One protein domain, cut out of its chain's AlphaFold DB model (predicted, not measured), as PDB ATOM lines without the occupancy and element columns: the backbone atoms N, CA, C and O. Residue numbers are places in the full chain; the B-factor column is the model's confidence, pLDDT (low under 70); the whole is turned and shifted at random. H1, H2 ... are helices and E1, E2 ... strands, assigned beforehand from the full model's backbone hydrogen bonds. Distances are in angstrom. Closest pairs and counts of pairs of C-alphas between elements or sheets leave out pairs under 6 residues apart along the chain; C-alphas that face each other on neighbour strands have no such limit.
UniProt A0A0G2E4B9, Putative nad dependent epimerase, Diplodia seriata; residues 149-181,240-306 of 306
ATOM      1  N   PRO A 149      54.093 -15.406 -11.218       89.62
ATOM      2  CA  PRO A 149      54.181 -14.808 -12.547       89.62
ATOM      3  C   PRO A 149      54.810 -15.767 -13.567       89.62
ATOM      4  O   PRO A 149      55.864 -16.347 -13.317       89.62
ATOM      5  N   GLY A 150      54.158 -15.931 -14.721       86.50
ATOM      6  CA  GLY A 150      54.606 -16.848 -15.777       86.50
ATOM      7  C   GLY A 150      54.249 -18.323 -15.557       86.50
ATOM      8  O   GLY A 150      54.670 -19.162 -16.352       86.50
ATOM      9  N   ASP A 151      53.475 -18.660 -14.519       86.75
ATOM     10  CA  ASP A 151      52.975 -20.022 -14.319       86.75
ATOM     11  C   ASP A 151      52.027 -20.454 -15.450       86.75
ATOM     12  O   ASP A 151      51.016 -19.813 -15.742       86.75
ATOM     13  N   THR A 152      52.353 -21.586 -16.070       82.81
ATOM     14  CA  THR A 152      51.584 -22.214 -17.149       82.81
ATOM     15  C   THR A 152      50.896 -23.514 -16.723       82.81
ATOM     16  O   THR A 152      50.162 -24.099 -17.517       82.81
ATOM     17  N   ASN A 153      51.115 -23.977 -15.488       82.38
ATOM     18  CA  ASN A 153      50.764 -25.325 -15.048       82.38
ATOM     19  C   ASN A 153      49.729 -25.372 -13.921       82.38
ATOM     20  O   ASN A 153      48.845 -26.225 -13.993       82.38
ATOM     21  N   LEU A 154      49.834 -24.531 -12.883       87.00
ATOM     22  CA  LEU A 154      48.945 -24.614 -11.715       87.00
ATOM     23  C   LEU A 154      47.759 -23.651 -11.823       87.00
ATOM     24  O   LEU A 154      46.605 -24.079 -11.790       87.00
ATOM     25  N   LEU A 155      48.030 -22.354 -11.960       90.81
ATOM     26  CA  LEU A 155      47.010 -21.307 -11.964       90.81
ATOM     27  C   LEU A 155      46.088 -21.345 -13.195       90.81
ATOM     28  O   LEU A 155      44.876 -21.199 -13.002       90.81
ATOM     29  N   PRO A 156      46.568 -21.567 -14.441       90.12
ATOM     30  CA  PRO A 156      45.686 -21.499 -15.607       90.12
ATOM     31  C   PRO A 156      44.551 -22.540 -15.603       90.12
ATOM     32  O   PRO A 156      43.409 -22.145 -15.850       90.12
ATOM     33  N   PRO A 157      44.781 -23.833 -15.277       86.75
ATOM     34  CA  PRO A 157      43.695 -24.807 -15.156       86.75
ATOM     35  C   PRO A 157      42.687 -24.464 -14.054       86.75
ATOM     36  O   PRO A 157      41.490 -24.646 -14.262       86.75
ATOM     37  N   ILE A 158      43.144 -23.934 -12.913       90.50
ATOM     38  CA  ILE A 158      42.261 -23.494 -11.820       90.50
ATOM     39  C   ILE A 158      41.385 -22.332 -12.293       90.50
ATOM     40  O   ILE A 158      40.167 -22.367 -12.124       90.50
ATOM     41  N   HIS A 159      41.984 -21.323 -12.926       91.50
ATOM     42  CA  HIS A 159      41.270 -20.167 -13.466       91.50
ATOM     43  C   HIS A 159      40.242 -20.569 -14.536       91.50
ATOM     44  O   HIS A 159      39.111 -20.086 -14.520       91.50
ATOM     45  N   ALA A 160      40.581 -21.515 -15.418       89.81
ATOM     46  CA  ALA A 160      39.685 -21.986 -16.476       89.81
ATOM     47  C   ALA A 160      38.357 -22.564 -15.948       89.81
ATOM     48  O   ALA A 160      37.344 -22.522 -16.650       89.81
ATOM     49  N   LEU A 161      38.320 -23.056 -14.703       89.56
ATOM     50  CA  LEU A 161      37.091 -23.567 -14.090       89.56
ATOM     51  C   LEU A 161      36.025 -22.478 -13.906       89.56
ATOM     52  O   LEU A 161      34.837 -22.804 -13.968       89.56
ATOM     53  N   ILE A 162      36.412 -21.204 -13.762       90.88
ATOM     54  CA  ILE A 162      35.481 -20.067 -13.632       90.88
ATOM     55  C   ILE A 162      34.507 -20.020 -14.814       90.88
ATOM     56  O   ILE A 162      33.300 -19.866 -14.618       90.88
ATOM     57  N   ALA A 163      35.009 -20.234 -16.034       88.50
ATOM     58  CA  ALA A 163      34.208 -20.184 -17.257       88.50
ATOM     59  C   ALA A 163      33.074 -21.222 -17.269       88.50
ATOM     60  O   ALA A 163      32.021 -20.988 -17.857       88.50
ATOM     61  N   THR A 164      33.258 -22.353 -16.584       84.56
ATOM     62  CA  THR A 164      32.242 -23.413 -16.510       84.56
ATOM     63  C   THR A 164      31.101 -23.083 -15.552       84.56
ATOM     64  O   THR A 164      30.035 -23.682 -15.668       84.56
ATOM     65  N   ARG A 165      31.331 -22.172 -14.587       79.44
ATOM     66  CA  ARG A 165      30.508 -21.873 -13.395       79.44
ATOM     67  C   ARG A 165      30.259 -23.081 -12.477       79.44
ATOM     68  O   ARG A 165      30.564 -23.010 -11.290       79.44
ATOM     69  N   VAL A 166      29.790 -24.202 -13.017       85.12
ATOM     70  CA  VAL A 166      29.438 -25.438 -12.305       85.12
ATOM     71  C   VAL A 166      30.654 -26.129 -11.691       85.12
ATOM     72  O   VAL A 166      30.583 -26.585 -10.555       85.12
ATOM     73  N   ALA A 167      31.803 -26.194 -12.372       85.44
ATOM     74  CA  ALA A 167      32.956 -26.901 -11.804       85.44
ATOM     75  C   ALA A 167      33.482 -26.214 -10.532       85.44
ATOM     76  O   ALA A 167      33.984 -26.876  -9.628       85.44
ATOM     77  N   THR A 168      33.302 -24.895 -10.413       89.31
ATOM     78  CA  THR A 168      33.698 -24.158  -9.204       89.31
ATOM     79  C   THR A 168      32.801 -24.445  -8.000       89.31
ATOM     80  O   THR A 168      33.261 -24.298  -6.870       89.31
ATOM     81  N   THR A 169      31.564 -24.918  -8.199       88.88
ATOM     82  CA  THR A 169      30.639 -25.291  -7.110       88.88
ATOM     83  C   THR A 169      30.792 -26.745  -6.670       88.88
ATOM     84  O   THR A 169      30.153 -27.161  -5.708       88.88
ATOM     85  N   VAL A 170      31.617 -27.542  -7.354       89.44
ATOM     86  CA  VAL A 170      31.803 -28.966  -7.057       89.44
ATOM     87  C   VAL A 170      33.153 -29.199  -6.390       89.44
ATOM     88  O   VAL A 170      34.194 -28.779  -6.894       89.44
ATOM     89  N   THR A 171      33.136 -29.919  -5.273       89.94
ATOM     90  CA  THR A 171      34.336 -30.383  -4.573       89.94
ATOM     91  C   THR A 171      34.412 -31.892  -4.657       89.94
ATOM     92  O   THR A 171      33.484 -32.598  -4.261       89.94
ATOM     93  N   LEU A 172      35.520 -32.396  -5.190       87.94
ATOM     94  CA  LEU A 172      35.764 -33.827  -5.298       87.94
ATOM     95  C   LEU A 172      36.435 -34.315  -4.009       87.94
ATOM     96  O   LEU A 172      37.452 -33.776  -3.584       87.94
ATOM     97  N   GLY A 173      35.863 -35.339  -3.379       86.56
ATOM     98  CA  GLY A 173      36.354 -35.883  -2.116       86.56
ATOM     99  C   GLY A 173      36.035 -35.016  -0.895       86.56
ATOM    100  O   GLY A 173      34.982 -34.385  -0.818       86.56
ATOM    101  N   SER A 174      36.927 -35.050   0.100       84.06
ATOM    102  CA  SER A 174      36.723 -34.363   1.383       84.06
ATOM    103  C   SER A 174      36.966 -32.853   1.305       84.06
ATOM    104  O   SER A 174      36.389 -32.115   2.100       84.06
ATOM    105  N   GLY A 175      37.792 -32.398   0.353       83.31
ATOM    106  CA  GLY A 175      38.224 -31.003   0.218       83.31
ATOM    107  C   GLY A 175      39.329 -30.574   1.193       83.31
ATOM    108  O   GLY A 175      39.752 -29.426   1.143       83.31
ATOM    109  N   PHE A 176      39.805 -31.482   2.053       85.00
ATOM    110  CA  PHE A 176      40.844 -31.226   3.064       85.00
ATOM    111  C   PHE A 176      42.211 -31.817   2.684       85.00
ATOM    112  O   PHE A 176      43.081 -32.011   3.532       85.00
ATOM    113  N   ASN A 177      42.399 -32.165   1.412       84.31
ATOM    114  CA  ASN A 177      43.683 -32.609   0.897       84.31
ATOM    115  C   ASN A 177      44.662 -31.432   0.870       84.31
ATOM    116  O   ASN A 177      44.415 -30.419   0.215       84.31
ATOM    117  N   LEU A 178      45.758 -31.577   1.613       83.88
ATOM    118  CA  LEU A 178      46.766 -30.536   1.744       83.88
ATOM    119  C   LEU A 178      47.686 -30.510   0.524       83.88
ATOM    120  O   LEU A 178      48.113 -31.554   0.020       83.88
ATOM    121  N   TYR A 179      47.954 -29.293   0.070       82.88
ATOM    122  CA  TYR A 179      48.943 -28.955  -0.934       82.88
ATOM    123  C   TYR A 179      49.942 -27.988  -0.320       82.88
ATOM    124  O   TYR A 179      49.553 -26.950   0.219       82.88
ATOM    125  N   ASP A 180      51.219 -28.301  -0.458       84.50
ATOM    126  CA  ASP A 180      52.272 -27.317  -0.349       84.50
ATOM    127  C   ASP A 180      52.572 -26.729  -1.733       84.50
ATOM    128  O   ASP A 180      52.733 -27.440  -2.734       84.50
ATOM    129  N   VAL A 181      52.578 -25.401  -1.784       86.62
ATOM    130  CA  VAL A 181      52.815 -24.623  -2.997       86.62
ATOM    131  C   VAL A 181      53.941 -23.644  -2.725       86.62
ATOM    132  O   VAL A 181      53.876 -22.859  -1.781       86.62
ATOM    133  N   PHE A 240      43.791 -27.789  -0.852       88.62
ATOM    134  CA  PHE A 240      43.801 -27.459  -2.283       88.62
ATOM    135  C   PHE A 240      42.549 -26.693  -2.716       88.62
ATOM    136  O   PHE A 240      42.594 -25.787  -3.550       88.62
ATOM    137  N   ARG A 241      41.413 -27.045  -2.108       90.75
ATOM    138  CA  ARG A 241      40.139 -26.376  -2.340       90.75
ATOM    139  C   ARG A 241      40.173 -24.911  -1.908       90.75
ATOM    140  O   ARG A 241      39.669 -24.061  -2.642       90.75
ATOM    141  N   ASP A 242      40.773 -24.616  -0.762       91.88
ATOM    142  CA  ASP A 242      40.887 -23.249  -0.255       91.88
ATOM    143  C   ASP A 242      41.863 -22.431  -1.099       91.88
ATOM    144  O   ASP A 242      41.567 -21.281  -1.421       91.88
ATOM    145  N   PHE A 243      42.947 -23.048  -1.579       92.38
ATOM    146  CA  PHE A 243      43.824 -22.428  -2.572       92.38
ATOM    147  C   PHE A 243      43.065 -22.070  -3.861       92.38
ATOM    148  O   PHE A 243      43.127 -20.927  -4.311       92.38
ATOM    149  N   CYS A 244      42.274 -22.996  -4.421       92.50
ATOM    150  CA  CYS A 244      41.435 -22.718  -5.596       92.50
ATOM    151  C   CYS A 244      40.480 -21.537  -5.360       92.50
ATOM    152  O   CYS A 244      40.360 -20.657  -6.210       92.50
ATOM    153  N   ARG A 245      39.823 -21.488  -4.194       92.94
ATOM    154  CA  ARG A 245      38.921 -20.386  -3.822       92.94
ATOM    155  C   ARG A 245      39.658 -19.060  -3.695       92.94
ATOM    156  O   ARG A 245      39.145 -18.050  -4.167       92.94
ATOM    157  N   ALA A 246      40.845 -19.063  -3.094       93.50
ATOM    158  CA  ALA A 246      41.677 -17.874  -2.985       93.50
ATOM    159  C   ALA A 246      42.081 -17.349  -4.369       93.50
ATOM    160  O   ALA A 246      42.031 -16.142  -4.594       93.50
ATOM    161  N   VAL A 247      42.408 -18.239  -5.316       93.94
ATOM    162  CA  VAL A 247      42.666 -17.868  -6.715       93.94
ATOM    163  C   VAL A 247      41.417 -17.260  -7.346       93.94
ATOM    164  O   VAL A 247      41.494 -16.158  -7.874       93.94
ATOM    165  N   TRP A 248      40.259 -17.918  -7.266       95.12
ATOM    166  CA  TRP A 248      39.023 -17.415  -7.880       95.12
ATOM    167  C   TRP A 248      38.545 -16.083  -7.302       95.12
ATOM    168  O   TRP A 248      38.085 -15.231  -8.058       95.12
ATOM    169  N   ALA A 249      38.735 -15.863  -6.001       94.94
ATOM    170  CA  ALA A 249      38.435 -14.591  -5.355       94.94
ATOM    171  C   ALA A 249      39.259 -13.426  -5.932       94.94
ATOM    172  O   ALA A 249      38.785 -12.297  -5.942       94.94
ATOM    173  N   ARG A 250      40.469 -13.674  -6.463       94.88
ATOM    174  CA  ARG A 250      41.263 -12.644  -7.166       94.88
ATOM    175  C   ARG A 250      40.691 -12.252  -8.529       94.88
ATOM    176  O   ARG A 250      41.120 -11.246  -9.079       94.88
ATOM    177  N   PHE A 251      39.753 -13.034  -9.056       94.25
ATOM    178  CA  PHE A 251      39.020 -12.769 -10.295       94.25
ATOM    179  C   PHE A 251      37.543 -12.442 -10.017       94.25
ATOM    180  O   PHE A 251      36.695 -12.673 -10.878       94.25
ATOM    181  N   ASP A 252      37.229 -11.984  -8.798       93.69
ATOM    182  CA  ASP A 252      35.874 -11.645  -8.338       93.69
ATOM    183  C   ASP A 252      34.854 -12.793  -8.494       93.69
ATOM    184  O   ASP A 252      33.641 -12.581  -8.591       93.69
ATOM    185  N   HIS A 253      35.332 -14.044  -8.516       94.00
ATOM    186  CA  HIS A 253      34.490 -15.228  -8.650       94.00
ATOM    187  C   HIS A 253      34.367 -15.970  -7.322       94.00
ATOM    188  O   HIS A 253      35.316 -16.578  -6.825       94.00
ATOM    189  N   HIS A 254      33.148 -15.995  -6.789       93.25
ATOM    190  CA  HIS A 254      32.806 -16.698  -5.559       93.25
ATOM    191  C   HIS A 254      31.727 -17.747  -5.852       93.25
ATOM    192  O   HIS A 254      30.624 -17.384  -6.268       93.25
ATOM    193  N   PRO A 255      32.010 -19.051  -5.664       90.06
ATOM    194  CA  PRO A 255      31.001 -20.089  -5.835       90.06
ATOM    195  C   PRO A 255      29.821 -19.854  -4.871       90.06
ATOM    196  O   PRO A 255      30.051 -19.758  -3.666       90.06
ATOM    197  N   PRO A 256      28.569 -19.776  -5.359       89.19
ATOM    198  CA  PRO A 256      27.411 -19.444  -4.518       89.19
ATOM    199  C   PRO A 256      27.024 -20.566  -3.547       89.19
ATOM    200  O   PRO A 256      26.363 -20.324  -2.543       89.19
ATOM    201  N   PHE A 257      27.411 -21.802  -3.856       90.25
ATOM    202  CA  PHE A 257      27.194 -22.979  -3.026       90.25
ATOM    203  C   PHE A 257      28.269 -24.027  -3.320       90.25
ATOM    204  O   PHE A 257      29.031 -23.915  -4.288       90.25
ATOM    205  N   GLU A 258      28.312 -25.068  -2.493       88.94
ATOM    206  CA  GLU A 258      29.244 -26.177  -2.648       88.94
ATOM    207  C   GLU A 258      28.535 -27.527  -2.546       88.94
ATOM    208  O   GLU A 258      27.816 -27.797  -1.585       88.94
ATOM    209  N   VAL A 259      28.791 -28.395  -3.524       91.38
ATOM    210  CA  VAL A 259      28.371 -29.798  -3.522       91.38
ATOM    211  C   VAL A 259      29.611 -30.677  -3.461       91.38
ATOM    212  O   VAL A 259      30.526 -30.535  -4.273       91.38
ATOM    213  N   ARG A 260      29.641 -31.606  -2.504       91.31
ATOM    214  CA  ARG A 260      30.732 -32.577  -2.370       91.31
ATOM    215  C   ARG A 260      30.372 -33.882  -3.063       91.31
ATOM    216  O   ARG A 260      29.306 -34.442  -2.823       91.31
ATOM    217  N   VAL A 261      31.283 -34.381  -3.889       91.12
ATOM    218  CA  VAL A 261      31.145 -35.656  -4.596       91.12
ATOM    219  C   VAL A 261      32.140 -36.654  -4.000       91.12
ATOM    220  O   VAL A 261      33.345 -36.399  -4.055       91.12
ATOM    221  N   PRO A 262      31.690 -37.797  -3.447       91.06
ATOM    222  CA  PRO A 262      32.591 -38.816  -2.911       91.06
ATOM    223  C   PRO A 262      33.616 -39.301  -3.945       91.06
ATOM    224  O   PRO A 262      33.290 -39.470  -5.121       91.06
ATOM    225  N   VAL A 263      34.847 -39.588  -3.505       86.75
ATOM    226  CA  VAL A 263      35.968 -39.969  -4.392       86.75
ATOM    227  C   VAL A 263      35.637 -41.136  -5.338       86.75
ATOM    228  O   VAL A 263      35.953 -41.017  -6.523       86.75
ATOM    229  N   PRO A 264      34.986 -42.239  -4.906       88.88
ATOM    230  CA  PRO A 264      34.646 -43.331  -5.822       88.88
ATOM    231  C   PRO A 264      33.714 -42.885  -6.956       88.88
ATOM    232  O   PRO A 264      33.915 -43.265  -8.108       88.88
ATOM    233  N   VAL A 265      32.746 -42.019  -6.643       90.00
ATOM    234  CA  VAL A 265      31.811 -41.450  -7.622       90.00
ATOM    235  C   VAL A 265      32.552 -40.518  -8.575       90.00
ATOM    236  O   VAL A 265      32.407 -40.644  -9.787       90.00
ATOM    237  N   ALA A 266      33.408 -39.638  -8.050       88.00
ATOM    238  CA  ALA A 266      34.230 -38.745  -8.863       88.00
ATOM    239  C   ALA A 266      35.122 -39.525  -9.846       88.00
ATOM    240  O   ALA A 266      35.157 -39.206 -11.032       88.00
ATOM    241  N   ARG A 267      35.785 -40.596  -9.385       86.88
ATOM    242  CA  ARG A 267      36.618 -41.475 -10.226       86.88
ATOM    243  C   ARG A 267      35.813 -42.200 -11.303       86.88
ATOM    244  O   ARG A 267      36.289 -42.321 -12.436       86.88
ATOM    245  N   ALA A 268      34.604 -42.659 -10.978       88.56
ATOM    246  CA  ALA A 268      33.699 -43.271 -11.947       88.56
ATOM    247  C   ALA A 268      33.258 -42.260 -13.020       88.56
ATOM    248  O   ALA A 268      33.375 -42.543 -14.210       88.56
ATOM    249  N   LEU A 269      32.842 -41.056 -12.612       88.00
ATOM    250  CA  LEU A 269      32.435 -39.985 -13.525       88.00
ATOM    251  C   LEU A 269      33.588 -39.508 -14.416       88.00
ATOM    252  O   LEU A 269      33.401 -39.358 -15.619       88.00
ATOM    253  N   GLY A 270      34.792 -39.332 -13.861       85.56
ATOM    254  CA  GLY A 270      35.982 -38.995 -14.646       85.56
ATOM    255  C   GLY A 270      36.336 -40.087 -15.655       85.56
ATOM    256  O   GLY A 270      36.683 -39.793 -16.795       85.56
ATOM    257  N   SER A 271      36.178 -41.357 -15.271       85.81
ATOM    258  CA  SER A 271      36.388 -42.488 -16.178       85.81
ATOM    259  C   SER A 271      35.372 -42.550 -17.304       85.81
ATOM    260  O   SER A 271      35.753 -42.848 -18.433       85.81
ATOM    261  N   LEU A 272      34.109 -42.261 -17.000       87.50
ATOM    262  CA  LEU A 272      33.046 -42.186 -17.988       87.50
ATOM    263  C   LEU A 272      33.279 -41.022 -18.957       87.50
ATOM    264  O   LEU A 272      33.164 -41.219 -20.161       87.50
ATOM    265  N   ALA A 273      33.657 -39.844 -18.452       85.50
ATOM    266  CA  ALA A 273      33.951 -38.673 -19.274       85.50
ATOM    267  C   ALA A 273      35.091 -38.942 -20.272       85.50
ATOM    268  O   ALA A 273      34.957 -38.621 -21.453       85.50
ATOM    269  N   ASP A 274      36.165 -39.606 -19.833       83.81
ATOM    270  CA  ASP A 274      37.268 -40.003 -20.716       83.81
ATOM    271  C   ASP A 274      36.813 -41.009 -21.786       83.81
ATOM    272  O   ASP A 274      37.178 -40.880 -22.956       83.81
ATOM    273  N   THR A 275      35.983 -41.993 -21.416       84.50
ATOM    274  CA  THR A 275      35.430 -42.967 -22.369       84.50
ATOM    275  C   THR A 275      34.512 -42.302 -23.391       84.50
ATOM    276  O   THR A 275      34.654 -42.554 -24.584       84.50
ATOM    277  N   VAL A 276      33.614 -41.415 -22.957       84.69
ATOM    278  CA  VAL A 276      32.730 -40.654 -23.851       84.69
ATOM    279  C   VAL A 276      33.548 -39.772 -24.788       84.69
ATOM    280  O   VAL A 276      33.301 -39.782 -25.990       84.69
ATOM    281  N   SER A 277      34.556 -39.064 -24.270       82.62
ATOM    282  CA  SER A 277      35.465 -38.256 -25.087       82.62
ATOM    283  C   SER A 277      36.131 -39.108 -26.169       82.62
ATOM    284  O   SER A 277      36.056 -38.765 -27.342       82.62
ATOM    285  N   TRP A 278      36.685 -40.270 -25.809       82.56
ATOM    286  CA  TRP A 278      37.318 -41.185 -26.763       82.56
ATOM    287  C   TRP A 278      36.356 -41.716 -27.839       82.56
ATOM    288  O   TRP A 278      36.724 -41.762 -29.017       82.56
ATOM    289  N   VAL A 279      35.126 -42.086 -27.459       85.19
ATOM    290  CA  VAL A 279      34.092 -42.541 -28.406       85.19
ATOM    291  C   VAL A 279      33.723 -41.421 -29.380       85.19
ATOM    292  O   VAL A 279      33.714 -41.643 -30.590       85.19
ATOM    293  N   LEU A 280      33.469 -40.211 -28.874       82.56
ATOM    294  CA  LEU A 280      33.107 -39.052 -29.697       82.56
ATOM    295  C   LEU A 280      34.241 -38.620 -30.635       82.56
ATOM    296  O   LEU A 280      33.981 -38.109 -31.720       82.56
ATOM    297  N   SER A 281      35.490 -38.896 -30.269       78.12
ATOM    298  CA  SER A 281      36.660 -38.705 -31.130       78.12
ATOM    299  C   SER A 281      36.827 -39.776 -32.209       78.12
ATOM    300  O   SER A 281      37.883 -39.833 -32.838       78.12
ATOM    301  N   GLY A 282      35.867 -40.687 -32.399       78.00
ATOM    302  CA  GLY A 282      35.989 -41.793 -33.352       78.00
ATOM    303  C   GLY A 282      37.188 -42.694 -33.052       78.00
ATOM    304  O   GLY A 282      37.938 -43.052 -33.955       78.00
ATOM    305  N   GLY A 283      37.441 -42.977 -31.772       72.69
ATOM    306  CA  GLY A 283      38.595 -43.771 -31.351       72.69
ATOM    307  C   GLY A 283      39.923 -43.004 -31.315       72.69
ATOM    308  O   GLY A 283      40.978 -43.624 -31.185       72.69
ATOM    309  N   GLY A 284      39.884 -41.669 -31.400       65.12
ATOM    310  CA  GLY A 284      41.064 -40.796 -31.465       65.12
ATOM    311  C   GLY A 284      41.420 -40.327 -32.879       65.12
ATOM    312  O   GLY A 284      42.464 -39.709 -33.063       65.12
ATOM    313  N   LEU A 285      40.559 -40.610 -33.859       61.66
ATOM    314  CA  LEU A 285      40.695 -40.159 -35.244       61.66
ATOM    315  C   LEU A 285      40.333 -38.671 -35.416       61.66
ATOM    316  O   LEU A 285      40.858 -38.001 -36.300       61.66
ATOM    317  N   TRP A 286      39.464 -38.149 -34.546       69.06
ATOM    318  CA  TRP A 286      39.010 -36.759 -34.524       69.06
ATOM    319  C   TRP A 286      39.437 -36.043 -33.240       69.06
ATOM    320  O   TRP A 286      39.812 -36.660 -32.242       69.06
ATOM    321  N   ARG A 287      39.387 -34.706 -33.258       64.19
ATOM    322  CA  ARG A 287      39.785 -33.872 -32.117       64.19
ATOM    323  C   ARG A 287      38.808 -34.070 -30.957       64.19
ATOM    324  O   ARG A 287      37.612 -33.835 -31.113       64.19
ATOM    325  N   SER A 288      39.322 -34.473 -29.797       66.69
ATOM    326  CA  SER A 288      38.478 -34.792 -28.648       66.69
ATOM    327  C   SER A 288      37.775 -33.580 -28.045       66.69
ATOM    328  O   SER A 288      38.411 -32.533 -27.882       66.69
ATOM    329  N   PRO A 289      36.495 -33.711 -27.647       64.12
ATOM    330  CA  PRO A 289      35.838 -32.690 -26.849       64.12
ATOM    331  C   PRO A 289      36.543 -32.566 -25.493       64.12
ATOM    332  O   PRO A 289      36.842 -33.566 -24.830       64.12
ATOM    333  N   HIS A 290      36.826 -31.324 -25.091       62.44
ATOM    334  CA  HIS A 290      37.455 -31.017 -23.811       62.44
ATOM    335  C   HIS A 290      36.396 -30.961 -22.708       62.44
ATOM    336  O   HIS A 290      35.621 -30.009 -22.630       62.44
ATOM    337  N   PHE A 291      36.387 -31.968 -21.837       70.56
ATOM    338  CA  PHE A 291      35.610 -31.943 -20.602       70.56
ATOM    339  C   PHE A 291      36.473 -31.436 -19.446       70.56
ATOM    340  O   PHE A 291      37.633 -31.822 -19.307       70.56
ATOM    341  N   SER A 292      35.898 -30.595 -18.586       70.94
ATOM    342  CA  SER A 292      36.567 -30.132 -17.359       70.94
ATOM    343  C   SER A 292      36.770 -31.259 -16.341       70.94
ATOM    344  O   SER A 292      37.660 -31.174 -15.500       70.94
ATOM    345  N   LEU A 293      35.965 -32.325 -16.432       81.69
ATOM    346  CA  LEU A 293      36.103 -33.547 -15.647       81.69
ATOM    347  C   LEU A 293      36.753 -34.644 -16.502       81.69
ATOM    348  O   LEU A 293      36.275 -34.952 -17.588       81.69
ATOM    349  N   SER A 294      37.820 -35.244 -15.986       81.56
ATOM    350  CA  SER A 294      38.554 -36.379 -16.566       81.56
ATOM    351  C   SER A 294      39.148 -37.210 -15.432       81.56
ATOM    352  O   SER A 294      39.186 -36.735 -14.292       81.56
ATOM    353  N   ARG A 295      39.665 -38.418 -15.699       79.62
ATOM    354  CA  ARG A 295      40.388 -39.179 -14.658       79.62
ATOM    355  C   ARG A 295      41.533 -38.365 -14.061       79.62
ATOM    356  O   ARG A 295      41.689 -38.339 -12.847       79.62
ATOM    357  N   GLY A 296      42.289 -37.665 -14.907       73.88
ATOM    358  CA  GLY A 296      43.409 -36.838 -14.464       73.88
ATOM    359  C   GLY A 296      42.981 -35.672 -13.577       73.88
ATOM    360  O   GLY A 296      43.551 -35.479 -12.510       73.88
ATOM    361  N   ALA A 297      41.921 -34.957 -13.966       77.50
ATOM    362  CA  ALA A 297      41.385 -33.857 -13.165       77.50
ATOM    363  C   ALA A 297      40.872 -34.328 -11.793       77.50
ATOM    364  O   ALA A 297      41.002 -33.605 -10.809       77.50
ATOM    365  N   VAL A 298      40.316 -35.545 -11.711       81.81
ATOM    366  CA  VAL A 298      39.902 -36.139 -10.432       81.81
ATOM    367  C   VAL A 298      41.116 -36.404  -9.546       81.81
ATOM    368  O   VAL A 298      41.080 -36.028  -8.380       81.81
ATOM    369  N   GLU A 299      42.184 -37.009 -10.075       79.94
ATOM    370  CA  GLU A 299      43.394 -37.286  -9.285       79.94
ATOM    371  C   GLU A 299      44.129 -35.998  -8.865       79.94
ATOM    372  O   GLU A 299      44.587 -35.919  -7.727       79.94
ATOM    373  N   ASP A 300      44.165 -34.954  -9.707       78.25
ATOM    374  CA  ASP A 300      44.647 -33.622  -9.301       78.25
ATOM    375  C   ASP A 300      43.794 -33.054  -8.149       78.25
ATOM    376  O   ASP A 300      44.329 -32.567  -7.154       78.25
ATOM    377  N   ALA A 301      42.465 -33.148  -8.239       77.81
ATOM    378  CA  ALA A 301      41.567 -32.548  -7.254       77.81
ATOM    379  C   ALA A 301      41.572 -33.252  -5.887       77.81
ATOM    380  O   ALA A 301      41.464 -32.578  -4.864       77.81
ATOM    381  N   VAL A 302      41.666 -34.587  -5.862       79.75
ATOM    382  CA  VAL A 302      41.579 -35.382  -4.618       79.75
ATOM    383  C   VAL A 302      42.938 -35.742  -4.031       79.75
ATOM    384  O   VAL A 302      43.001 -36.197  -2.890       79.75
ATOM    385  N   GLY A 303      44.008 -35.592  -4.813       70.75
ATOM    386  CA  GLY A 303      45.339 -35.997  -4.403       70.75
ATOM    387  C   GLY A 303      45.915 -35.127  -3.296       70.75
ATOM    388  O   GLY A 303      45.478 -34.005  -3.097       70.75
ATOM    389  N   VAL A 304      46.898 -35.631  -2.568       67.44
ATOM    390  CA  VAL A 304      47.692 -34.855  -1.610       67.44
ATOM    391  C   VAL A 304      49.036 -34.517  -2.243       67.44
ATOM    392  O   VAL A 304      49.619 -35.369  -2.913       67.44
ATOM    393  N   ARG A 305      49.543 -33.301  -2.015       67.06
ATOM    394  CA  ARG A 305      50.906 -32.906  -2.401       67.06
ATOM    395  C   ARG A 305      51.581 -32.197  -1.234       67.06
ATOM    396  O   ARG A 305      51.438 -30.991  -1.099       67.06
ATOM    397  N   GLY A 306      52.231 -32.972  -0.373       52.56
ATOM    398  CA  GLY A 306      53.044 -32.475   0.743       52.56
ATOM    399  C   GLY A 306      54.513 -32.411   0.374       52.56
ATOM    400  O   GLY A 306      54.916 -33.186  -0.524       52.56
TER     401      GLY A 306
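What this domain is: This is residues 149 to 181 and 240 to 306 of the 306 residues of the protein "Putative nad dependent epimerase" of Diplodia seriata (UniProt A0A0G2E4B9). Two groups of helices stand with a tiny two-stranded sheet, E1 and E2, between them: on one side H1 and H3 cross, with the short H2 at the end of H1, and on the other side lies a helical hairpin of the long H4 and the shorter H5. The sheet lies near the first residues of H4, while the far end of H4 and the loop after it, residues 281 to 294, reach away and make one end of the longest axis before the loop folds back to H5. The printed part has 100 residues, with five named helices and two named strands in the order H1, H2, E1, H3, E2, H4, H5; the strands are parallel and the class is mostly helix. It is compact, with a radius of gyration of the C-alphas of 14.3 A and spans of 39 by 31 by 29 A.

How they stand to each other: Start with H1, residues 155 to 164, and look from there to H3, residues 240 to 249: they touch, with Ile 158 and Cys 244 the closest C-alphas at 6.3 A, and run the same way at a steep tilt of 69.7 degrees, only just short of about perpendicular. H2, residues 166 to 169, and H1 only just touch, with 3 pairs of C-alphas within 8 A, and touch only at the corner; the closest C-alphas are Leu 161 and Ala 167, 5.8 A. Next compare E1, residues 170 to 172, with its parallel neighbour E2, residues 259 to 261: N 171 and O 259 are within hydrogen-bond range at 2.9 A. H4, residues 263 to 280, and H5, residues 295 to 302, touch as a helical hairpin, opposite ways at a shallow tilt of 25 degrees; their closest C-alphas, Gly 270 and Arg 295, are 4.4 A apart. The closest C-alphas of E1 and H5, Leu 172 and Val 302, are 6.1 A apart. H3 and H5 are close but not clearly touching, while H1 and H4 are apart. In H3, H4 and H5 every O i to N i+4 pair is within hydrogen-bond range; H1 has 2 of 6, beside 7 of 7 O i to N i+3 pairs, and H2 is too short for an i+4 pair.

Where its parts are: Find C-alpha 155 at (47.010, -21.307, -11.964), where H1 begins and runs 15.6 A; H2 and E1 follow. After the cut, H3 runs 14.3 A, and E2 comes before H4, which runs 25.5 A from C-alpha 263 at (35.968, -39.969, -4.392). H5 runs 10.8 A and ends at C-alpha 302, (41.579, -35.382, -4.618).

The domain as a whole: Look for the two farthest C-alphas at Asp 252 and Gly 283, 39.6 A apart. Residues 182 to 239 are not printed, and C-alphas 181 and 240 are 9.5 A apart across the cut. The link from H4 to H5 is long, with 14 residues. The mean pLDDT of the printed part is 84.1, and residues 284 to 290 and 304 to 306 are under 70.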